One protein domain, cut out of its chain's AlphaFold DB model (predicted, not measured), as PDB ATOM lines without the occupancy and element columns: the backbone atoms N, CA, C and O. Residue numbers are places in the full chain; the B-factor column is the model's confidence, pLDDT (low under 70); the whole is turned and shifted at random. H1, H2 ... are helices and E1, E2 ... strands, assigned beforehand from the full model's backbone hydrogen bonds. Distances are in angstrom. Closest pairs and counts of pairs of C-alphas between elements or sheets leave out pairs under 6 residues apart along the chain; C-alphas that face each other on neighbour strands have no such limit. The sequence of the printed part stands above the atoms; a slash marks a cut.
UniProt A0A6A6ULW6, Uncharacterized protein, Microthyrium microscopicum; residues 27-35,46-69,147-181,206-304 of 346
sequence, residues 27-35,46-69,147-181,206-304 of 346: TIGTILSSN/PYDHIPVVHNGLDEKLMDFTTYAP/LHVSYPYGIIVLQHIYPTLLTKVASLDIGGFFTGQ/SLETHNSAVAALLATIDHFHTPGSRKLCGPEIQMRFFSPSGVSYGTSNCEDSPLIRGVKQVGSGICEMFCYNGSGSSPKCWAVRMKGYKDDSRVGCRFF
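What this domain is: This is residues 27 to 35, 46 to 69, 147 to 181 and 206 to 304 of the 346 residues of an uncharacterized protein of Microthyrium microscopicum (UniProt A0A6A6ULW6). A twisted sheet of seven strands has H2 and H5 packed on one face and small H1 on the opposite face; long H4 touches H2, H3 and H5. The printed part has 167 residues with five named helices and seven named strands, in the order E1 E2 H1 E3 H2 H3 E4 H4 E5 H5 E6 E7. The mixed sheet runs E2, E1, E3, E4, E5, E7, E6, and the class is mixed, helices and strands. The whole is compact, with a radius of gyration of the C-alphas of 15.9 A and spans of 46 by 39 by 28 A.

Where its parts are: Find C-alpha 27 at (125.249, 157.776, 134.404), where E1, residues 27 to 32, begins. Read on through E2, 49 to 55, H1, 59 to 62, E3, 147 to 151, H2, 153 to 161, H3, 163 to 167, and E4, 169 to 177, 22.6 A long. H4, 207 to 224, runs 26.1 A from C-alpha 207 at (133.669, 136.755, 132.417). Then come E5, 236 to 243, 23.0 A, H5, 258 to 265, E6, 270 to 276, and E7, 284 to 291, 23.5 A, ending at C-alpha 291 (109.145, 144.995, 132.774).

How they stand to each other: Start at edge strand E2, antiparallel to E1 (N 29 and O 52, 3.0 A). E1 and E3 are parallel (N 28 and O 148, 2.8 A), as are E3 and E4 (N 149 and O 173, 2.8 A) and E4 and E5 (N 174 and O 238, 2.8 A). E7 is antiparallel to E5 (N 239 and O 288, 2.8 A) and forms a hairpin with E6 (N 272 and O 289, 2.8 A). E3, H2 H3, E4 make a strand-helix-strand unit, parallel neighbours joined through helices; E5, H5, E6 make a split one, with E7 between; both crossovers are right-handed. H2 runs across E1 at 69 degrees on the local plane, height over the sheet 7.9 A. H4 touches H2 with residues 210 to 217 alone (C-alphas of Ile 156 and Ala 213 closest, 6.3 A) and H5 (Asn 211 and Pro 258, 5.4 A). Every O i to N i+4 pair is within hydrogen-bond range in H2, H4 and H5; H3 has 0 of 1, but 2 of 2 O i to N i+3 pairs, and H1 is too short for an O i to N i+4 pair.

The domain as a whole: The C-alphas farthest apart, of Asn 35 and Ser 297, are 51.3 A apart. Look for cuts after residues 35, 69 and 181, with C-alpha gaps of 12.7, 25.4 and 10.0 A. The links H4 to E5 and E5 to H5 are long. Mean pLDDT of the printed part is 79.9; 41 residues are under 70, among them 244 to 254 and 292 to 304.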
ATOM      1  N   THR A  27     124.363 158.769 135.020       96.88
ATOM      2  CA  THR A  27     125.249 157.776 134.404       96.88
ATOM      3  C   THR A  27     126.308 157.336 135.404       96.88
ATOM      4  O   THR A  27     127.025 158.163 135.965       96.88
ATOM      5  N   ILE A  28     126.425 156.025 135.616       96.50
ATOM      6  CA  ILE A  28     127.464 155.398 136.436       96.50
ATOM      7  C   ILE A  28     128.364 154.569 135.531       96.50
ATOM      8  O   ILE A  28     127.913 153.654 134.836       96.50
ATOM      9  N   GLY A  29     129.657 154.851 135.593       95.25
ATOM     10  CA  GLY A  29     130.647 154.079 134.870       95.25
ATOM     11  C   GLY A  29     132.023 154.174 135.487       95.25
ATOM     12  O   GLY A  29     132.179 154.442 136.681       95.25
ATOM     13  N   THR A  30     133.032 153.917 134.666       93.50
ATOM     14  CA  THR A  30     134.427 153.982 135.097       93.50
ATOM     15  C   THR A  30     135.295 154.600 134.024       93.50
ATOM     16  O   THR A  30     135.099 154.312 132.848       93.50
ATOM     17  N   ILE A  31     136.294 155.375 134.429       92.31
ATOM     18  CA  ILE A  31     137.319 155.900 133.523       92.31
ATOM     19  C   ILE A  31     138.668 155.267 133.833       92.31
ATOM     20  O   ILE A  31     138.944 154.915 134.980       92.31
ATOM     21  N   LEU A  32     139.514 155.158 132.811       89.75
ATOM     22  CA  LEU A  32     140.901 154.751 132.991       89.75
ATOM     23  C   LEU A  32     141.699 155.902 133.606       89.75
ATOM     24  O   LEU A  32     141.721 157.010 133.069       89.75
ATOM     25  N   SER A  33     142.369 155.630 134.718       88.12
ATOM     26  CA  SER A  33     143.292 156.548 135.369       88.12
ATOM     27  C   SER A  33     144.724 156.106 135.144       88.12
ATOM     28  O   SER A  33     145.088 154.960 135.393       88.12
ATOM     29  N   SER A  34     145.565 157.051 134.733       84.44
ATOM     30  CA  SER A  34     147.014 156.857 134.705       84.44
ATOM     31  C   SER A  34     147.639 156.869 136.104       84.44
ATOM     32  O   SER A  34     148.766 156.413 136.269       84.44
ATOM     33  N   ASN A  35     146.928 157.405 137.102       82.50
ATOM     34  CA  ASN A  35     147.401 157.493 138.478       82.50
ATOM     35  C   ASN A  35     146.793 156.356 139.299       82.50
ATOM     36  O   ASN A  35     145.582 156.324 139.518       82.50
ATOM     37  N   PRO A  46     139.171 146.658 138.269       89.38
ATOM     38  CA  PRO A  46     140.589 146.795 137.936       89.38
ATOM     39  C   PRO A  46     141.236 148.008 138.615       89.38
ATOM     40  O   PRO A  46     140.574 149.005 138.893       89.38
ATOM     41  N   TYR A  47     142.548 147.945 138.851       87.75
ATOM     42  CA  TYR A  47     143.289 149.005 139.555       87.75
ATOM     43  C   TYR A  47     143.402 150.319 138.778       87.75
ATOM     44  O   TYR A  47     143.571 151.381 139.369       87.75
ATOM     45  N   ASP A  48     143.344 150.242 137.457       88.56
ATOM     46  CA  ASP A  48     143.401 151.368 136.532       88.56
ATOM     47  C   ASP A  48     142.028 152.005 136.292       88.56
ATOM     48  O   ASP A  48     141.947 153.023 135.613       88.56
ATOM     49  N   HIS A  49     140.951 151.460 136.864       89.88
ATOM     50  CA  HIS A  49     139.607 152.011 136.729       89.88
ATOM     51  C   HIS A  49     139.215 152.849 137.953       89.88
ATOM     52  O   HIS A  49     139.246 152.384 139.092       89.88
ATOM     53  N   ILE A  50     138.770 154.083 137.708       92.38
ATOM     54  CA  ILE A  50     138.188 154.966 138.725       92.38
ATOM     55  C   ILE A  50     136.670 155.029 138.525       92.38
ATOM     56  O   ILE A  50     136.230 155.263 137.396       92.38
ATOM     57  N   PRO A  51     135.857 154.837 139.583       94.19
ATOM     58  CA  PRO A  51     134.412 155.020 139.511       94.19
ATOM     59  C   PRO A  51     134.065 156.476 139.197       94.19
ATOM     60  O   PRO A  51     134.588 157.396 139.827       94.19
ATOM     61  N   VAL A  52     133.149 156.685 138.256       94.50
ATOM     62  CA  VAL A  52     132.663 158.017 137.894       94.50
ATOM     63  C   VAL A  52     131.147 158.013 137.843       94.50
ATOM     64  O   VAL A  52     130.521 157.072 137.352       94.50
ATOM     65  N   VAL A  53     130.567 159.089 138.365       94.88
ATOM     66  CA  VAL A  53     129.132 159.344 138.341       94.88
ATOM     67  C   VAL A  53     128.903 160.713 137.720       94.88
ATOM     68  O   VAL A  53     129.474 161.701 138.179       94.88
ATOM     69  N   HIS A  54     128.068 160.764 136.689       94.56
ATOM     70  CA  HIS A  54     127.652 161.999 136.035       94.56
ATOM     71  C   HIS A  54     126.153 162.210 136.203       94.56
ATOM     72  O   HIS A  54     125.364 161.278 136.042       94.56
ATOM     73  N   ASN A  55     125.768 163.455 136.483       92.12
ATOM     74  CA  ASN A  55     124.382 163.884 136.364       92.12
ATOM     75  C   ASN A  55     124.053 164.032 134.874       92.12
ATOM     76  O   ASN A  55     124.709 164.791 134.159       92.12
ATOM     77  N   GLY A  56     123.045 163.296 134.424       92.50
ATOM     78  CA  GLY A  56     122.597 163.235 133.038       92.50
ATOM     79  C   GLY A  56     123.116 162.000 132.316       92.50
ATOM     80  O   GLY A  56     123.912 161.232 132.853       92.50
ATOM     81  N   LEU A  57     122.655 161.815 131.079       93.75
ATOM     82  CA  LEU A  57     123.215 160.823 130.170       93.75
ATOM     83  C   LEU A  57     124.593 161.286 129.676       93.75
ATOM     84  O   LEU A  57     124.692 162.184 128.842       93.75
ATOM     85  N   ASP A  58     125.652 160.635 130.150       94.75
ATOM     86  CA  ASP A  58     126.986 160.757 129.555       94.75
ATOM     87  C   ASP A  58     127.183 159.707 128.451       94.75
ATOM     88  O   ASP A  58     127.465 158.533 128.712       94.75
ATOM     89  N   GLU A  59     127.040 160.142 127.198       92.25
ATOM     90  CA  GLU A  59     127.231 159.293 126.019       92.25
ATOM     91  C   GLU A  59     128.650 158.723 125.924       92.25
ATOM     92  O   GLU A  59     128.807 157.611 125.434       92.25
ATOM     93  N   LYS A  60     129.679 159.420 126.425       91.56
ATOM     94  CA  LYS A  60     131.078 158.964 126.328       91.56
ATOM     95  C   LYS A  60     131.371 157.812 127.281       91.56
ATOM     96  O   LYS A  60     132.131 156.907 126.939       91.56
ATOM     97  N   LEU A  61     130.756 157.837 128.465       90.69
ATOM     98  CA  LEU A  61     130.834 156.732 129.425       90.69
ATOM     99  C   LEU A  61     130.053 155.500 128.968       90.69
ATOM    100  O   LEU A  61     130.416 154.382 129.336       90.69
ATOM    101  N   MET A  62     128.998 155.711 128.179       89.06
ATOM    102  CA  MET A  62     128.194 154.647 127.575       89.06
ATOM    103  C   MET A  62     128.726 154.199 126.206       89.06
ATOM    104  O   MET A  62     128.260 153.186 125.679       89.06
ATOM    105  N   ASP A  63     129.684 154.930 125.628       84.25
ATOM    106  CA  ASP A  63     130.270 154.602 124.337       84.25
ATOM    107  C   ASP A  63     131.088 153.309 124.442       84.25
ATOM    108  O   ASP A  63     132.015 153.164 125.244       84.25
ATOM    109  N   PHE A  64     130.740 152.353 123.587       72.06
ATOM    110  CA  PHE A  64     131.407 151.063 123.492       72.06
ATOM    111  C   PHE A  64     132.851 151.202 122.995       72.06
ATOM    112  O   PHE A  64     133.680 150.336 123.288       72.06
ATOM    113  N   THR A  65     133.179 152.277 122.268       71.62
ATOM    114  CA  THR A  65     134.542 152.495 121.762       71.62
ATOM    115  C   THR A  65     135.543 152.771 122.882       71.62
ATOM    116  O   THR A  65     136.719 152.429 122.741       71.62
ATOM    117  N   THR A  66     135.081 153.304 124.017       67.44
ATOM    118  CA  THR A  66     135.917 153.619 125.184       67.44
ATOM    119  C   THR A  66     136.536 152.364 125.806       67.44
ATOM    120  O   THR A  66     137.669 152.412 126.282       67.44
ATOM    121  N   TYR A  67     135.824 151.233 125.766       61.28
ATOM    122  CA  TYR A  67     136.248 149.974 126.396       61.28
ATOM    123  C   TYR A  67     136.702 148.909 125.403       61.28
ATOM    124  O   TYR A  67     137.147 147.835 125.813       61.28
ATOM    125  N   ALA A  68     136.598 149.179 124.099       62.94
ATOM    126  CA  ALA A  68     137.187 148.301 123.108       62.94
ATOM    127  C   ALA A  68     138.700 148.247 123.376       62.94
ATOM    128  O   ALA A  68     139.342 149.303 123.422       62.94
ATOM    129  N   PRO A  69     139.294 147.051 123.577       58.91
ATOM    130  CA  PRO A  69     140.732 146.944 123.742       58.91
ATOM    131  C   PRO A  69     141.358 147.605 122.523       58.91
ATOM    132  O   PRO A  69     141.125 147.166 121.393       58.91
ATOM    133  N   LEU A 147     118.566 155.464 135.453       96.38
ATOM    134  CA  LEU A 147     119.960 155.162 135.732       96.38
ATOM    135  C   LEU A 147     120.589 154.497 134.514       96.38
ATOM    136  O   LEU A 147     120.119 153.452 134.086       96.38
ATOM    137  N   HIS A 148     121.651 155.082 133.982       96.94
ATOM    138  CA  HIS A 148     122.463 154.529 132.908       96.94
ATOM    139  C   HIS A 148     123.736 153.932 133.504       96.94
ATOM    140  O   HIS A 148     124.413 154.583 134.297       96.94
ATOM    141  N   VAL A 149     124.061 152.688 133.167       96.88
ATOM    142  CA  VAL A 149     125.191 151.973 133.771       96.88
ATOM    143  C   VAL A 149     126.052 151.348 132.691       96.88
ATOM    144  O   VAL A 149     125.565 150.540 131.899       96.88
ATOM    145  N   SER A 150     127.346 151.669 132.693       95.31
ATOM    146  CA  SER A 150     128.290 151.071 131.750       95.31
ATOM    147  C   SER A 150     128.651 149.640 132.174       95.31
ATOM    148  O   SER A 150     129.190 149.432 133.265       95.31
ATOM    149  N   TYR A 151     128.415 148.644 131.327       93.50
ATOM    150  CA  TYR A 151     128.870 147.272 131.545       93.50
ATOM    151  C   TYR A 151     130.319 147.083 131.058       93.50
ATOM    152  O   TYR A 151     130.645 147.544 129.960       93.50
ATOM    153  N   PRO A 152     131.170 146.349 131.805       91.69
ATOM    154  CA  PRO A 152     130.836 145.598 133.027       91.69
ATOM    155  C   PRO A 152     131.035 146.369 134.338       91.69
ATOM    156  O   PRO A 152     130.377 146.079 135.336       91.69
ATOM    157  N   TYR A 153     131.923 147.359 134.353       93.44
ATOM    158  CA  TYR A 153     132.458 147.916 135.597       93.44
ATOM    159  C   TYR A 153     131.507 148.847 136.346       93.44
ATOM    160  O   TYR A 153     131.501 148.858 137.576       93.44
ATOM    161  N   GLY A 154     130.654 149.579 135.632       95.06
ATOM    162  CA  GLY A 154     129.645 150.446 136.238       95.06
ATOM    163  C   GLY A 154     128.671 149.671 137.126       95.06
ATOM    164  O   GLY A 154     128.199 150.210 138.122       95.06
ATOM    165  N   ILE A 155     128.425 148.387 136.834       95.38
ATOM    166  CA  ILE A 155     127.576 147.523 137.669       95.38
ATOM    167  C   ILE A 155     128.238 147.245 139.017       95.38
ATOM    168  O   ILE A 155     127.586 147.360 140.054       95.38
ATOM    169  N   ILE A 156     129.532 146.927 139.007       94.75
ATOM    170  CA  ILE A 156     130.314 146.671 140.224       94.75
ATOM    171  C   ILE A 156     130.337 147.936 141.096       94.75
ATOM    172  O   ILE A 156     130.101 147.876 142.303       94.75
ATOM    173  N   VAL A 157     130.547 149.097 140.469       95.19
ATOM    174  CA  VAL A 157     130.514 150.406 141.137       95.19
ATOM    175  C   VAL A 157     129.140 150.690 141.746       95.19
ATOM    176  O   VAL A 157     129.054 151.061 142.915       95.19
ATOM    177  N   LEU A 158     128.063 150.485 140.983       96.00
ATOM    178  CA  LEU A 158     126.691 150.691 141.446       96.00
ATOM    179  C   LEU A 158     126.364 149.813 142.659       96.00
ATOM    180  O   LEU A 158     125.834 150.316 143.648       96.00
ATOM    181  N   GLN A 159     126.716 148.529 142.617       94.44
ATOM    182  CA  GLN A 159     126.473 147.604 143.724       94.44
ATOM    183  C   GLN A 159     127.248 147.973 144.986       94.44
ATOM    184  O   GLN A 159     126.713 147.859 146.087       94.44
ATOM    185  N   HIS A 160     128.504 148.395 144.832       93.69
ATOM    186  CA  HIS A 160     129.382 148.617 145.972       93.69
ATOM    187  C   HIS A 160     129.200 150.000 146.606       93.69
ATOM    188  O   HIS A 160     129.160 150.112 147.828       93.69
ATOM    189  N   ILE A 161     129.083 151.052 145.791       94.62
ATOM    190  CA  ILE A 161     129.043 152.438 146.280       94.62
ATOM    191  C   ILE A 161     127.604 152.934 146.455       94.62
ATOM    192  O   ILE A 161     127.316 153.668 147.400       94.62
ATOM    193  N   TYR A 162     126.685 152.535 145.570       94.81
ATOM    194  CA  TYR A 162     125.336 153.108 145.500       94.81
ATOM    195  C   TYR A 162     124.197 152.072 145.594       94.81
ATOM    196  O   TYR A 162     123.207 152.202 144.866       94.81
ATOM    197  N   PRO A 163     124.235 151.082 146.513       93.31
ATOM    198  CA  PRO A 163     123.197 150.048 146.579       93.31
ATOM    199  C   PRO A 163     121.809 150.627 146.887       93.31
ATOM    200  O   PRO A 163     120.800 150.166 146.355       93.31
ATOM    201  N   THR A 164     121.736 151.692 147.691       90.50
ATOM    202  CA  THR A 164     120.470 152.352 148.040       90.50
ATOM    203  C   THR A 164     119.825 153.066 146.856       90.50
ATOM    204  O   THR A 164     118.625 153.330 146.893       90.50
ATOM    205  N   LEU A 165     120.597 153.397 145.814       91.88
ATOM    206  CA  LEU A 165     120.072 154.075 144.633       91.88
ATOM    207  C   LEU A 165     119.048 153.190 143.918       91.88
ATOM    208  O   LEU A 165     118.016 153.698 143.491       91.88
ATOM    209  N   LEU A 166     119.272 151.871 143.904       90.81
ATOM    210  CA  LEU A 166     118.392 150.885 143.269       90.81
ATOM    211  C   LEU A 166     116.954 150.931 143.798       90.81
ATOM    212  O   LEU A 166     116.026 150.719 143.031       90.81
ATOM    213  N   THR A 167     116.756 151.300 145.067       89.31
ATOM    214  CA  THR A 167     115.412 151.436 145.663       89.31
ATOM    215  C   THR A 167     114.595 152.597 145.088       89.31
ATOM    216  O   THR A 167     113.378 152.644 145.255       89.31
ATOM    217  N   LYS A 168     115.261 153.563 144.444       89.62
ATOM    218  CA  LYS A 168     114.652 154.785 143.897       89.62
ATOM    219  C   LYS A 168     114.610 154.798 142.373       89.62
ATOM    220  O   LYS A 168     113.978 155.682 141.797       89.62
ATOM    221  N   VAL A 169     115.306 153.866 141.721       92.12
ATOM    222  CA  VAL A 169     115.375 153.792 140.262       92.12
ATOM    223  C   VAL A 169     114.042 153.290 139.726       92.12
ATOM    224  O   VAL A 169     113.512 152.280 140.170       92.12
ATOM    225  N   ALA A 170     113.510 154.005 138.746       91.56
ATOM    226  CA  ALA A 170     112.317 153.616 138.010       91.56
ATOM    227  C   ALA A 170     112.658 153.010 136.644       91.56
ATOM    228  O   ALA A 170     111.893 152.202 136.123       91.56
ATOM    229  N   SER A 171     113.801 153.378 136.059       92.88
ATOM    230  CA  SER A 171     114.314 152.759 134.840       92.88
ATOM    231  C   SER A 171     115.828 152.605 134.913       92.88
ATOM    232  O   SER A 171     116.532 153.548 135.258       92.88
ATOM    233  N   LEU A 172     116.327 151.414 134.610       95.25
ATOM    234  CA  LEU A 172     117.740 151.062 134.646       95.25
ATOM    235  C   LEU A 172     118.179 150.635 133.247       95.25
ATOM    236  O   LEU A 172     117.688 149.637 132.745       95.25
ATOM    237  N   ASP A 173     119.108 151.352 132.636       95.25
ATOM    238  CA  ASP A 173     119.639 151.083 131.305       95.25
ATOM    239  C   ASP A 173     121.115 150.689 131.397       95.25
ATOM    240  O   ASP A 173     121.995 151.509 131.653       95.25
ATOM    241  N   ILE A 174     121.383 149.402 131.221       95.00
ATOM    242  CA  ILE A 174     122.716 148.816 131.261       95.00
ATOM    243  C   ILE A 174     123.224 148.746 129.828       95.00
ATOM    244  O   ILE A 174     122.666 148.023 129.009       95.00
ATOM    245  N   GLY A 175     124.288 149.476 129.523       92.62
ATOM    246  CA  GLY A 175     124.883 149.519 128.193       92.62
ATOM    247  C   GLY A 175     126.348 149.133 128.246       92.62
ATOM    248  O   GLY A 175     127.072 149.612 129.109       92.62
ATOM    249  N   GLY A 176     126.823 148.292 127.337       90.19
ATOM    250  CA  GLY A 176     128.258 148.062 127.242       90.19
ATOM    251  C   GLY A 176     128.647 146.956 126.288       90.19
ATOM    252  O   GLY A 176     127.923 146.604 125.354       90.19
ATOM    253  N   PHE A 177     129.838 146.430 126.523       84.50
ATOM    254  CA  PHE A 177     130.509 145.536 125.602       84.50
ATOM    255  C   PHE A 177     130.671 144.146 126.195       84.50
ATOM    256  O   PHE A 177     131.119 143.999 127.332       84.50
ATOM    257  N   PHE A 178     130.349 143.124 125.408       83.38
ATOM    258  CA  PHE A 178     130.523 141.737 125.813       83.38
ATOM    259  C   PHE A 178     131.331 140.983 124.761       83.38
ATOM    260  O   PHE A 178     130.964 140.932 123.587       83.38
ATOM    261  N   THR A 179     132.430 140.372 125.201       77.50
ATOM    262  CA  THR A 179     133.193 139.413 124.400       77.50
ATOM    263  C   THR A 179     132.926 138.024 124.946       77.50
ATOM    264  O   THR A 179     133.347 137.682 126.048       77.50
ATOM    265  N   GLY A 180     132.192 137.220 124.180       72.12
ATOM    266  CA  GLY A 180     132.033 135.809 124.502       72.12
ATOM    267  C   GLY A 180     133.384 135.109 124.383       72.12
ATOM    268  O   GLY A 180     134.065 135.246 123.364       72.12
ATOM    269  N   GLN A 181     133.780 134.356 125.408       66.06
ATOM    270  CA  GLN A 181     134.921 133.454 125.294       66.06
ATOM    271  C   GLN A 181     134.493 132.273 124.426       66.06
ATOM    272  O   GLN A 181     133.901 131.311 124.907       66.06
ATOM    273  N   SER A 206     137.515 137.863 135.098       84.69
ATOM    274  CA  SER A 206     136.861 136.701 134.522       84.69
ATOM    275  C   SER A 206     135.442 137.072 134.090       84.69
ATOM    276  O   SER A 206     134.726 137.798 134.789       84.69
ATOM    277  N   LEU A 207     135.024 136.562 132.932       82.81
ATOM    278  CA  LEU A 207     133.669 136.755 132.417       82.81
ATOM    279  C   LEU A 207     132.611 136.346 133.454       82.81
ATOM    280  O   LEU A 207     131.574 136.993 133.600       82.81
ATOM    281  N   GLU A 208     132.922 135.306 134.224       85.94
ATOM    282  CA  GLU A 208     132.104 134.805 135.319       85.94
ATOM    283  C   GLU A 208     131.876 135.855 136.412       85.94
ATOM    284  O   GLU A 208     130.746 136.017 136.868       85.94
ATOM    285  N   THR A 209     132.899 136.629 136.782       87.31
ATOM    286  CA  THR A 209     132.765 137.714 137.765       87.31
ATOM    287  C   THR A 209     131.821 138.809 137.262       87.31
ATOM    288  O   THR A 209     130.938 139.240 138.002       87.31
ATOM    289  N   HIS A 210     131.943 139.229 135.998       87.19
ATOM    290  CA  HIS A 210     131.048 140.239 135.417       87.19
ATOM    291  C   HIS A 210     129.599 139.750 135.338       87.19
ATOM    292  O   HIS A 210     128.659 140.478 135.658       87.19
ATOM    293  N   ASN A 211     129.415 138.495 134.945       86.25
ATOM    294  CA  ASN A 211     128.107 137.864 134.864       86.25
ATOM    295  C   ASN A 211     127.468 137.658 136.241       86.25
ATOM    296  O   ASN A 211     126.264 137.861 136.401       86.25
ATOM    297  N   SER A 212     128.272 137.292 137.240       89.06
ATOM    298  CA  SER A 212     127.844 137.202 138.636       89.06
ATOM    299  C   SER A 212     127.403 138.570 139.161       89.06
ATOM    300  O   SER A 212     126.364 138.654 139.812       89.06
ATOM    301  N   ALA A 213     128.099 139.652 138.793       90.94
ATOM    302  CA  ALA A 213     127.693 141.009 139.150       90.94
ATOM    303  C   ALA A 213     126.322 141.378 138.552       90.94
ATOM    304  O   ALA A 213     125.469 141.890 139.272       90.94
ATOM    305  N   VAL A 214     126.047 141.054 137.281       91.44
ATOM    306  CA  VAL A 214     124.708 141.263 136.684       91.44
ATOM    307  C   VAL A 214     123.640 140.468 137.437       91.44
ATOM    308  O   VAL A 214     122.609 141.026 137.809       91.44
ATOM    309  N   ALA A 215     123.885 139.186 137.716       89.88
ATOM    310  CA  ALA A 215     122.935 138.349 138.446       89.88
ATOM    311  C   ALA A 215     122.672 138.884 139.865       89.88
ATOM    312  O   ALA A 215     121.519 139.015 140.276       89.88
ATOM    313  N   ALA A 216     123.723 139.278 140.588       91.19
ATOM    314  CA  ALA A 216     123.614 139.888 141.908       91.19
ATOM    315  C   ALA A 216     122.844 141.218 141.873       91.19
ATOM    316  O   ALA A 216     122.089 141.518 142.797       91.19
ATOM    317  N   LEU A 217     122.986 142.008 140.800       93.38
ATOM    318  CA  LEU A 217     122.293 143.288 140.641       93.38
ATOM    319  C   LEU A 217     120.795 143.046 140.520       93.38
ATOM    320  O   LEU A 217     120.007 143.670 141.225       93.38
ATOM    321  N   LEU A 218     120.413 142.108 139.660       90.56
ATOM    322  CA  LEU A 218     119.016 141.760 139.431       90.56
ATOM    323  C   LEU A 218     118.387 141.110 140.660       90.56
ATOM    324  O   LEU A 218     117.272 141.469 141.015       90.56
ATOM    325  N   ALA A 219     119.120 140.239 141.358       89.38
ATOM    326  CA  ALA A 219     118.675 139.681 142.632       89.38
ATOM    327  C   ALA A 219     118.473 140.770 143.699       89.38
ATOM    328  O   ALA A 219     117.525 140.712 144.475       89.38
ATOM    329  N   THR A 220     119.335 141.791 143.722       90.00
ATOM    330  CA  THR A 220     119.200 142.935 144.636       90.00
ATOM    331  C   THR A 220     117.966 143.775 144.301       90.00
ATOM    332  O   THR A 220     117.229 144.170 145.203       90.00
ATOM    333  N   ILE A 221     117.711 144.022 143.013       88.88
ATOM    334  CA  ILE A 221     116.499 144.713 142.557       88.88
ATOM    335  C   ILE A 221     115.259 143.910 142.964       88.88
ATOM    336  O   ILE A 221     114.356 144.462 143.583       88.88
ATOM    337  N   ASP A 222     115.241 142.607 142.694       85.12
ATOM    338  CA  ASP A 222     114.129 141.728 143.066       85.12
ATOM    339  C   ASP A 222     113.882 141.731 144.585       85.12
ATOM    340  O   ASP A 222     112.752 141.903 145.047       85.12
ATOM    341  N   HIS A 223     114.956 141.680 145.381       86.38
ATOM    342  CA  HIS A 223     114.879 141.751 146.838       86.38
ATOM    343  C   HIS A 223     114.202 143.037 147.328       86.38
ATOM    344  O   HIS A 223     113.312 142.974 148.179       86.38
ATOM    345  N   PHE A 224     114.565 144.198 146.771       82.38
ATOM    346  CA  PHE A 224     113.961 145.480 147.150       82.38
ATOM    347  C   PHE A 224     112.487 145.617 146.745       82.38
ATOM    348  O   PHE A 224     111.770 146.423 147.340       82.38
ATOM    349  N   HIS A 225     112.026 144.825 145.778       74.25
ATOM    350  CA  HIS A 225     110.664 144.882 145.245       74.25
ATOM    351  C   HIS A 225     109.755 143.740 145.720       74.25
ATOM    352  O   HIS A 225     108.656 143.569 145.192       74.25
ATOM    353  N   THR A 226     110.164 142.996 146.752       68.94
ATOM    354  CA  THR A 226     109.389 141.867 147.279       68.94
ATOM    355  C   THR A 226     107.938 142.237 147.673       68.94
ATOM    356  O   THR A 226     107.664 143.340 148.166       68.94
ATOM    357  N   PRO A 227     106.982 141.296 147.506       57.28
ATOM    358  CA  PRO A 227     105.531 141.536 147.400       57.28
ATOM    359  C   PRO A 227     104.809 142.058 148.662       57.28
ATOM    360  O   PRO A 227     103.588 142.220 148.663       57.28
ATOM    361  N   GLY A 228     105.532 142.375 149.739       65.81
ATOM    362  CA  GLY A 228     104.970 143.036 150.923       65.81
ATOM    363  C   GLY A 228     104.783 144.550 150.752       65.81
ATOM    364  O   GLY A 228     103.943 145.156 151.426       65.81
ATOM    365  N   SER A 229     105.528 145.174 149.834       59.66
ATOM    366  CA  SER A 229     105.401 146.602 149.547       59.66
ATOM    367  C   SER A 229     104.248 146.836 148.570       59.66
ATOM    368  O   SER A 229     104.347 146.588 147.374       59.66
ATOM    369  N   ARG A 230     103.121 147.369 149.059       51.41
ATOM    370  CA  ARG A 230     101.936 147.707 148.235       51.41
ATOM    371  C   ARG A 230     102.193 148.768 147.150       51.41
ATOM    372  O   ARG A 230     101.255 149.138 146.439       51.41
ATOM    373  N   LYS A 231     103.413 149.294 147.025       51.38
ATOM    374  CA  LYS A 231     103.761 150.360 146.089       51.38
ATOM    375  C   LYS A 231     104.924 149.942 145.188       51.38
ATOM    376  O   LYS A 231     106.031 149.749 145.671       51.38
ATOM    377  N   LEU A 232     104.610 149.997 143.888       54.50
ATOM    378  CA  LEU A 232     105.476 150.182 142.717       54.50
ATOM    379  C   LEU A 232     105.850 148.901 141.961       54.50
ATOM    380  O   LEU A 232     106.441 147.978 142.511       54.50
ATOM    381  N   CYS A 233     105.502 148.889 140.664       67.12
ATOM    382  CA  CYS A 233     106.192 148.080 139.660       67.12
ATOM    383  C   CYS A 233     107.699 148.208 139.894       67.12
ATOM    384  O   CYS A 233     108.180 149.325 140.104       67.12
ATOM    385  N   GLY A 234     108.425 147.092 139.827       77.56
ATOM    386  CA  GLY A 234     109.883 147.133 139.758       77.56
ATOM    387  C   GLY A 234     110.366 148.019 138.600       77.56
ATOM    388  O   GLY A 234     109.584 148.317 137.686       77.56
ATOM    389  N   PRO A 235     111.635 148.457 138.629       87.31
ATOM    390  CA  PRO A 235     112.185 149.303 137.586       87.31
ATOM    391  C   PRO A 235     112.052 148.647 136.212       87.31
ATOM    392  O   PRO A 235     112.165 147.429 136.065       87.31
ATOM    393  N   GLU A 236     111.852 149.468 135.186       91.00
ATOM    394  CA  GLU A 236     112.030 149.032 133.804       91.00
ATOM    395  C   GLU A 236     113.524 148.841 133.546       91.00
ATOM    396  O   GLU A 236     114.281 149.812 133.527       91.00
ATOM    397  N   ILE A 237     113.950 147.595 133.352       91.81
ATOM    398  CA  ILE A 237     115.354 147.268 133.122       91.81
ATOM    399  C   ILE A 237     115.565 147.100 131.624       91.81
ATOM    400  O   ILE A 237     115.020 146.195 131.001       91.81
ATOM    401  N   GLN A 238     116.376 147.963 131.043       92.06
ATOM    402  CA  GLN A 238     116.850 147.872 129.680       92.06
ATOM    403  C   GLN A 238     118.318 147.449 129.701       92.06
ATOM    404  O   GLN A 238     119.125 147.960 130.465       92.06
ATOM    405  N   MET A 239     118.672 146.489 128.866       91.44
ATOM    406  CA  MET A 239     120.036 146.021 128.690       91.44
ATOM    407  C   MET A 239     120.395 146.119 127.221       91.44
ATOM    408  O   MET A 239     119.595 145.730 126.374       91.44
ATOM    409  N   ARG A 240     121.581 146.632 126.915       88.50
ATOM    410  CA  ARG A 240     122.101 146.829 125.564       88.50
ATOM    411  C   ARG A 240     123.550 146.375 125.522       88.50
ATOM    412  O   ARG A 240     124.421 146.998 126.124       88.50
ATOM    413  N   PHE A 241     123.808 145.296 124.797       86.88
ATOM    414  CA  PHE A 241     125.149 144.753 124.650       86.88
ATOM    415  C   PHE A 241     125.574 144.759 123.192       86.88
ATOM    416  O   PHE A 241     124.861 144.275 122.307       86.88
ATOM    417  N   PHE A 242     126.767 145.293 122.964       83.06
ATOM    418  CA  PHE A 242     127.416 145.298 121.665       83.06
ATOM    419  C   PHE A 242     128.418 144.151 121.595       83.06
ATOM    420  O   PHE A 242     129.225 143.964 122.511       83.06
ATOM    421  N   SER A 243     128.365 143.400 120.495       80.50
ATOM    422  CA  SER A 243     129.378 142.400 120.159       80.50
ATOM    423  C   SER A 243     130.292 142.973 119.066       80.50
ATOM    424  O   SER A 243     129.790 143.342 118.001       80.50
ATOM    425  N   PRO A 244     131.617 143.063 119.297       68.06
ATOM    426  CA  PRO A 244     132.582 143.601 118.323       68.06
ATOM    427  C   PRO A 244     132.744 142.701 117.104       68.06
ATOM    428  O   PRO A 244     133.185 143.117 116.039       68.06
ATOM    429  N   SER A 245     132.531 141.416 117.326       62.16
ATOM    430  CA  SER A 245     133.090 140.376 116.506       62.16
ATOM    431  C   SER A 245     131.988 139.922 115.574       62.16
ATOM    432  O   SER A 245     130.948 139.463 116.042       62.16
ATOM    433  N   GLY A 246     132.225 140.019 114.265       58.47
ATOM    434  CA  GLY A 246     131.341 139.496 113.217       58.47
ATOM    435  C   GLY A 246     131.112 137.978 113.275       58.47
ATOM    436  O   GLY A 246     130.658 137.399 112.297       58.47
ATOM    437  N   VAL A 247     131.430 137.323 114.399       56.53
ATOM    438  CA  VAL A 247     131.040 135.944 114.679       56.53
ATOM    439  C   VAL A 247     129.523 135.859 114.681       56.53
ATOM    440  O   VAL A 247     128.805 136.697 115.234       56.53
ATOM    441  N   SER A 248     129.061 134.836 113.981       54.72
ATOM    442  CA  SER A 248     127.670 134.530 113.713       54.72
ATOM    443  C   SER A 248     126.834 134.438 114.992       54.72
ATOM    444  O   SER A 248     127.349 134.211 116.085       54.72
ATOM    445  N   TYR A 249     125.517 134.572 114.819       53.69
ATOM    446  CA  TYR A 249     124.453 134.570 115.835       53.69
ATOM    447  C   TYR A 249     124.605 133.571 117.004       53.69
ATOM    448  O   TYR A 249     124.045 133.801 118.070       53.69
ATOM    449  N   GLY A 250     125.367 132.486 116.845       56.19
ATOM    450  CA  GLY A 250     125.576 131.471 117.877       56.19
ATOM    451  C   GLY A 250     126.198 131.983 119.183       56.19
ATOM    452  O   GLY A 250     125.943 131.395 120.230       56.19
ATOM    453  N   THR A 251     126.955 133.088 119.177       53.06
ATOM    454  CA  THR A 251     127.609 133.581 120.406       53.06
ATOM    455  C   THR A 251     126.678 134.322 121.359       53.06
ATOM    456  O   THR A 251     126.986 134.407 122.543       53.06
ATOM    457  N   SER A 252     125.549 134.866 120.899       53.06
ATOM    458  CA  SER A 252     124.579 135.505 121.805       53.06
ATOM    459  C   SER A 252     123.730 134.487 122.561       53.06
ATOM    460  O   SER A 252     123.221 134.814 123.632       53.06
ATOM    461  N   ASN A 253     123.651 133.258 122.040       56.47
ATOM    462  CA  ASN A 253     122.991 132.119 122.667       56.47
ATOM    463  C   ASN A 253     123.910 131.324 123.610       56.47
ATOM    464  O   ASN A 253     123.532 130.249 124.071       56.47
ATOM    465  N   CYS A 254     125.119 131.821 123.901       66.25
ATOM    466  CA  CYS A 254     125.961 131.193 124.912       66.25
ATOM    467  C   CYS A 254     125.320 131.364 126.295       66.25
ATOM    468  O   CYS A 254     124.862 132.451 126.653       66.25
ATOM    469  N   GLU A 255     125.305 130.301 127.102       75.62
ATOM    470  CA  GLU A 255     124.796 130.359 128.481       75.62
ATOM    471  C   GLU A 255     125.518 131.408 129.346       75.62
ATOM    472  O   GLU A 255     124.998 131.849 130.373       75.62
ATOM    473  N   ASP A 256     126.693 131.846 128.899       78.50
ATOM    474  CA  ASP A 256     127.515 132.873 129.527       78.50
ATOM    475  C   ASP A 256     127.231 134.293 129.031       78.50
ATOM    476  O   ASP A 256     127.919 135.232 129.427       78.50
ATOM    477  N   SER A 257     126.213 134.494 128.199       82.62
ATOM    478  CA  SER A 257     125.774 135.835 127.830       82.62
ATOM    479  C   SER A 257     125.175 136.544 129.055       82.62
ATOM    480  O   SER A 257     124.280 135.986 129.704       82.62
ATOM    481  N   PRO A 258     125.589 137.787 129.377       84.62
ATOM    482  CA  PRO A 258     125.027 138.556 130.484       84.62
ATOM    483  C   PRO A 258     123.532 138.812 130.279       84.62
ATOM    484  O   PRO A 258     122.795 138.913 131.256       84.62
ATOM    485  N   LEU A 259     123.071 138.845 129.022       84.38
ATOM    486  CA  LEU A 259     121.652 138.913 128.686       84.38
ATOM    487  C   LEU A 259     120.913 137.657 129.124       84.38
ATOM    488  O   LEU A 259     119.918 137.757 129.831       84.38
ATOM    489  N   ILE A 260     121.403 136.476 128.736       83.62
ATOM    490  CA  ILE A 260     120.741 135.208 129.061       83.62
ATOM    491  C   ILE A 260     120.746 134.984 130.569       83.62
ATOM    492  O   ILE A 260     119.712 134.635 131.137       83.62
ATOM    493  N   ARG A 261     121.874 135.241 131.239       83.69
ATOM    494  CA  ARG A 261     121.943 135.170 132.704       83.69
ATOM    495  C   ARG A 261     121.027 136.188 133.368       83.69
ATOM    496  O   ARG A 261     120.366 135.846 134.342       83.69
ATOM    497  N   GLY A 262     120.946 137.397 132.818       83.56
ATOM    498  CA  GLY A 262     120.040 138.421 133.314       83.56
ATOM    499  C   GLY A 262     118.579 137.988 133.221       83.56
ATOM    500  O   GLY A 262     117.865 138.004 134.219       83.56
ATOM    501  N   VAL A 263     118.164 137.498 132.054       84.25
ATOM    502  CA  VAL A 263     116.805 136.991 131.817       84.25
ATOM    503  C   VAL A 263     116.488 135.788 132.709       84.25
ATOM    504  O   VAL A 263     115.402 135.742 133.278       84.25
ATOM    505  N   LYS A 264     117.431 134.852 132.897       84.56
ATOM    506  CA  LYS A 264     117.265 133.698 133.803       84.56
ATOM    507  C   LYS A 264     117.070 134.119 135.269       84.56
ATOM    508  O   LYS A 264     116.428 133.389 136.017       84.56
ATOM    509  N   GLN A 265     117.630 135.259 135.681       83.81
ATOM    510  CA  GLN A 265     117.562 135.742 137.063       83.81
ATOM    511  C   GLN A 265     116.276 136.524 137.370       83.81
ATOM    512  O   GLN A 265     115.890 136.627 138.533       83.81
ATOM    513  N   VAL A 266     115.608 137.080 136.355       78.62
ATOM    514  CA  VAL A 266     114.343 137.800 136.542       78.62
ATOM    515  C   VAL A 266     113.212 136.785 136.718       78.62
ATOM    516  O   VAL A 266     112.769 136.154 135.761       78.62
ATOM    517  N   GLY A 267     112.755 136.616 137.962       69.56
ATOM    518  CA  GLY A 267     111.779 135.585 138.335       69.56
ATOM    519  C   GLY A 267     110.397 135.746 137.690       69.56
ATOM    520  O   GLY A 267     109.709 134.753 137.455       69.56
ATOM    521  N   SER A 268     109.987 136.976 137.367       71.75
ATOM    522  CA  SER A 268     108.705 137.270 136.720       71.75
ATOM    523  C   SER A 268     108.767 138.574 135.906       71.75
ATOM    524  O   SER A 268     109.416 139.541 136.300       71.75
ATOM    525  N   GLY A 269     108.108 138.629 134.741       75.62
ATOM    526  CA  GLY A 269     108.047 139.858 133.937       75.62
ATOM    527  C   GLY A 269     107.890 139.659 132.432       75.62
ATOM    528  O   GLY A 269     107.905 138.547 131.915       75.62
ATOM    529  N   ILE A 270     107.724 140.754 131.696       78.31
ATOM    530  CA  ILE A 270     107.765 140.708 130.230       78.31
ATOM    531  C   ILE A 270     109.195 140.962 129.779       78.31
ATOM    532  O   ILE A 270     109.752 142.000 130.123       78.31
ATOM    533  N   CYS A 271     109.759 140.034 129.008       81.00
ATOM    534  CA  CYS A 271     111.079 140.174 128.403       81.00
ATOM    535  C   CYS A 271     110.929 140.434 126.902       81.00
ATOM    536  O   CYS A 271     110.468 139.582 126.144       81.00
ATOM    537  N   GLU A 272     111.324 141.615 126.455       83.25
ATOM    538  CA  GLU A 272     111.351 141.972 125.045       83.25
ATOM    539  C   GLU A 272     112.785 141.921 124.546       83.25
ATOM    540  O   GLU A 272     113.606 142.724 124.978       83.25
ATOM    541  N   MET A 273     113.100 140.972 123.664       80.81
ATOM    542  CA  MET A 273     114.428 140.861 123.067       80.81
ATOM    543  C   MET A 273     114.406 141.393 121.638       80.81
ATOM    544  O   MET A 273     113.537 141.048 120.836       80.81
ATOM    545  N   PHE A 274     115.403 142.209 121.332       80.69
ATOM    546  CA  PHE A 274     115.615 142.844 120.047       80.69
ATOM    547  C   PHE A 274     117.034 142.525 119.598       80.69
ATOM    548  O   PHE A 274     117.993 142.692 120.355       80.69
ATOM    549  N   CYS A 275     117.165 142.079 118.355       79.88
ATOM    550  CA  CYS A 275     118.453 141.935 117.702       79.88
ATOM    551  C   CYS A 275     118.518 142.949 116.570       79.88
ATOM    552  O   CYS A 275     117.633 142.988 115.716       79.88
ATOM    553  N   TYR A 276     119.566 143.757 116.575       79.25
ATOM    554  CA  TYR A 276     119.864 144.685 115.506       79.25
ATOM    555  C   TYR A 276     121.102 144.199 114.758       79.25
ATOM    556  O   TYR A 276     122.209 144.170 115.307       79.25
ATOM    557  N   ASN A 277     120.899 143.815 113.498       77.56
ATOM    558  CA  ASN A 277     121.986 143.583 112.563       77.56
ATOM    559  C   ASN A 277     122.335 144.923 111.927       77.56
ATOM    560  O   ASN A 277     121.538 145.489 111.183       77.56
ATOM    561  N   GLY A 278     123.513 145.450 112.245       74.06
ATOM    562  CA  GLY A 278     124.041 146.566 111.480       74.06
ATOM    563  C   GLY A 278     124.296 146.129 110.035       74.06
ATOM    564  O   GLY A 278     124.662 144.979 109.787       74.06
ATOM    565  N   SER A 279     124.114 147.035 109.075       74.00
ATOM    566  CA  SER A 279     124.439 146.747 107.680       74.00
ATOM    567  C   SER A 279     125.962 146.626 107.496       74.00
ATOM    568  O   SER A 279     126.744 147.438 108.008       74.00
ATOM    569  N   GLY A 280     126.401 145.584 106.781       76.44
ATOM    570  CA  GLY A 280     127.812 145.343 106.457       76.44
ATOM    571  C   GLY A 280     128.683 144.960 107.662       76.44
ATOM    572  O   GLY A 280     128.394 144.005 108.375       76.44
ATOM    573  N   SER A 281     129.781 145.695 107.873       64.62
ATOM    574  CA  SER A 281     130.747 145.485 108.968       64.62
ATOM    575  C   SER A 281     130.342 146.148 110.290       64.62
ATOM    576  O   SER A 281     131.156 146.247 111.209       64.62
ATOM    577  N   SER A 282     129.122 146.675 110.371       67.25
ATOM    578  CA  SER A 282     128.631 147.357 111.564       67.25
ATOM    579  C   SER A 282     128.408 146.354 112.707       67.25
ATOM    580  O   SER A 282     127.952 145.234 112.464       67.25
ATOM    581  N   PRO A 283     128.711 146.726 113.963       66.00
ATOM    582  CA  PRO A 283     128.555 145.828 115.098       66.00
ATOM    583  C   PRO A 283     127.086 145.437 115.292       66.00
ATOM    584  O   PRO A 283     126.174 146.254 115.140       66.00
ATOM    585  N   LYS A 284     126.861 144.176 115.666       72.44
ATOM    586  CA  LYS A 284     125.532 143.680 116.037       72.44
ATOM    587  C   LYS A 284     125.205 144.119 117.463       72.44
ATOM    588  O   LYS A 284     126.051 144.018 118.358       72.44
ATOM    589  N   CYS A 285     123.978 144.588 117.674       77.12
ATOM    590  CA  CYS A 285     123.499 145.044 118.977       77.12
ATOM    591  C   CYS A 285     122.344 144.168 119.455       77.12
ATOM    592  O   CYS A 285     121.399 143.893 118.714       77.12
ATOM    593  N   TRP A 286     122.425 143.753 120.714       79.31
ATOM    594  CA  TRP A 286     121.390 142.988 121.387       79.31
ATOM    595  C   TRP A 286     120.795 143.850 122.480       79.31
ATOM    596  O   TRP A 286     121.520 144.330 123.355       79.31
ATOM    597  N   ALA A 287     119.482 144.035 122.438       80.75
ATOM    598  CA  ALA A 287     118.769 144.754 123.471       80.75
ATOM    599  C   ALA A 287     117.714 143.859 124.109       80.75
ATOM    600  O   ALA A 287     116.975 143.160 123.420       80.75
ATOM    601  N   VAL A 288     117.634 143.897 125.432       83.38
ATOM    602  CA  VAL A 288     116.569 143.258 126.196       83.38
ATOM    603  C   VAL A 288     115.909 144.312 127.065       83.38
ATOM    604  O   VAL A 288     116.586 145.050 127.773       83.38
ATOM    605  N   ARG A 289     114.586 144.393 127.014       83.06
ATOM    606  CA  ARG A 289     113.782 145.221 127.909       83.06
ATOM    607  C   ARG A 289     112.950 144.312 128.795       83.06
ATOM    608  O   ARG A 289     112.195 143.483 128.302       83.06
ATOM    609  N   MET A 290     113.068 144.492 130.099       80.81
ATOM    610  CA  MET A 290     112.351 143.738 131.114       80.81
ATOM    611  C   MET A 290     111.429 144.672 131.885       80.81
ATOM    612  O   MET A 290     111.855 145.710 132.395       80.81
ATOM    613  N   LYS A 291     110.152 144.297 131.967       79.00
ATOM    614  CA  LYS A 291     109.145 144.995 132.774       79.00
ATOM    615  C   LYS A 291     108.591 144.052 133.829       79.00
ATOM    616  O   LYS A 291     107.965 143.048 133.482       79.00
ATOM    617  N   GLY A 292     108.808 144.396 135.099       69.94
ATOM    618  CA  GLY A 292     108.223 143.677 136.227       69.94
ATOM    619  C   GLY A 292     106.699 143.804 136.219       69.94
ATOM    620  O   GLY A 292     106.160 144.903 136.049       69.94
ATOM    621  N   TYR A 293     106.003 142.681 136.389       63.19
ATOM    622  CA  TYR A 293     104.549 142.652 136.538       63.19
ATOM    623  C   TYR A 293     104.166 142.482 138.002       63.19
ATOM    624  O   TYR A 293     104.855 141.816 138.765       63.19
ATOM    625  N   LYS A 294     103.037 143.085 138.380       61.09
ATOM    626  CA  LYS A 294     102.470 142.972 139.728       61.09
ATOM    627  C   LYS A 294     101.782 141.620 139.973       61.09
ATOM    628  O   LYS A 294     101.576 141.257 141.124       61.09
ATOM    629  N   ASP A 295     101.431 140.896 138.907       59.16
ATOM    630  CA  ASP A 295     100.727 139.618 138.997       59.16
ATOM    631  C   ASP A 295     101.689 138.443 138.780       59.16
ATOM    632  O   ASP A 295     102.235 138.255 137.693       59.16
ATOM    633  N   ASP A 296     101.821 137.633 139.831       53.94
ATOM    634  CA  ASP A 296     102.770 136.531 140.068       53.94
ATOM    635  C   ASP A 296     102.827 135.405 139.022       53.94
ATOM    636  O   ASP A 296     103.558 134.433 139.193       53.94
ATOM    637  N   SER A 297     102.035 135.445 137.951       44.06
ATOM    638  CA  SER A 297     101.723 134.195 137.255       44.06
ATOM    639  C   SER A 297     102.473 133.926 135.957       44.06
ATOM    640  O   SER A 297     102.504 132.755 135.577       44.06
ATOM    641  N   ARG A 298     103.051 134.907 135.237       49.75
ATOM    642  CA  ARG A 298     103.651 134.626 133.908       49.75
ATOM    643  C   ARG A 298     104.782 135.569 133.504       49.75
ATOM    644  O   ARG A 298     104.587 136.779 133.427       49.75
ATOM    645  N   VAL A 299     105.918 134.984 133.112       47.81
ATOM    646  CA  VAL A 299     106.908 135.656 132.262       47.81
ATOM    647  C   VAL A 299     106.411 135.596 130.819       47.81
ATOM    648  O   VAL A 299     106.111 134.517 130.310       47.81
ATOM    649  N   GLY A 300     106.274 136.742 130.158       47.12
ATOM    650  CA  GLY A 300     105.883 136.807 128.750       47.12
ATOM    651  C   GLY A 300     107.030 137.331 127.905       47.12
ATOM    652  O   GLY A 300     107.414 138.479 128.073       47.12
ATOM    653  N   CYS A 301     107.562 136.554 126.967       44.22
ATOM    654  CA  CYS A 301     108.523 137.102 126.013       44.22
ATOM    655  C   CYS A 301     107.782 137.704 124.812       44.22
ATOM    656  O   CYS A 301     106.950 137.023 124.207       44.22
ATOM    657  N   ARG A 302     108.046 138.968 124.460       44.44
ATOM    658  CA  ARG A 302     107.533 139.576 123.217       44.44
ATOM    659  C   ARG A 302     108.688 140.014 122.335       44.44
ATOM    660  O   ARG A 302     109.522 140.805 122.747       44.44
ATOM    661  N   PHE A 303     108.707 139.539 121.103       41.31
ATOM    662  CA  PHE A 303     109.697 139.950 120.117       41.31
ATOM    663  C   PHE A 303     109.088 141.028 119.228       41.31
ATOM    664  O   PHE A 303     107.943 140.902 118.793       41.31
ATOM    665  N   PHE A 304     109.841 142.095 118.977       35.91
ATOM    666  CA  PHE A 304     109.408 143.209 118.139       35.91
ATOM    667  C   PHE A 304     110.465 143.512 117.082       35.91
ATOM    668  O   PHE A 304     111.664 143.436 117.338       35.91
TER     669      PHE A 304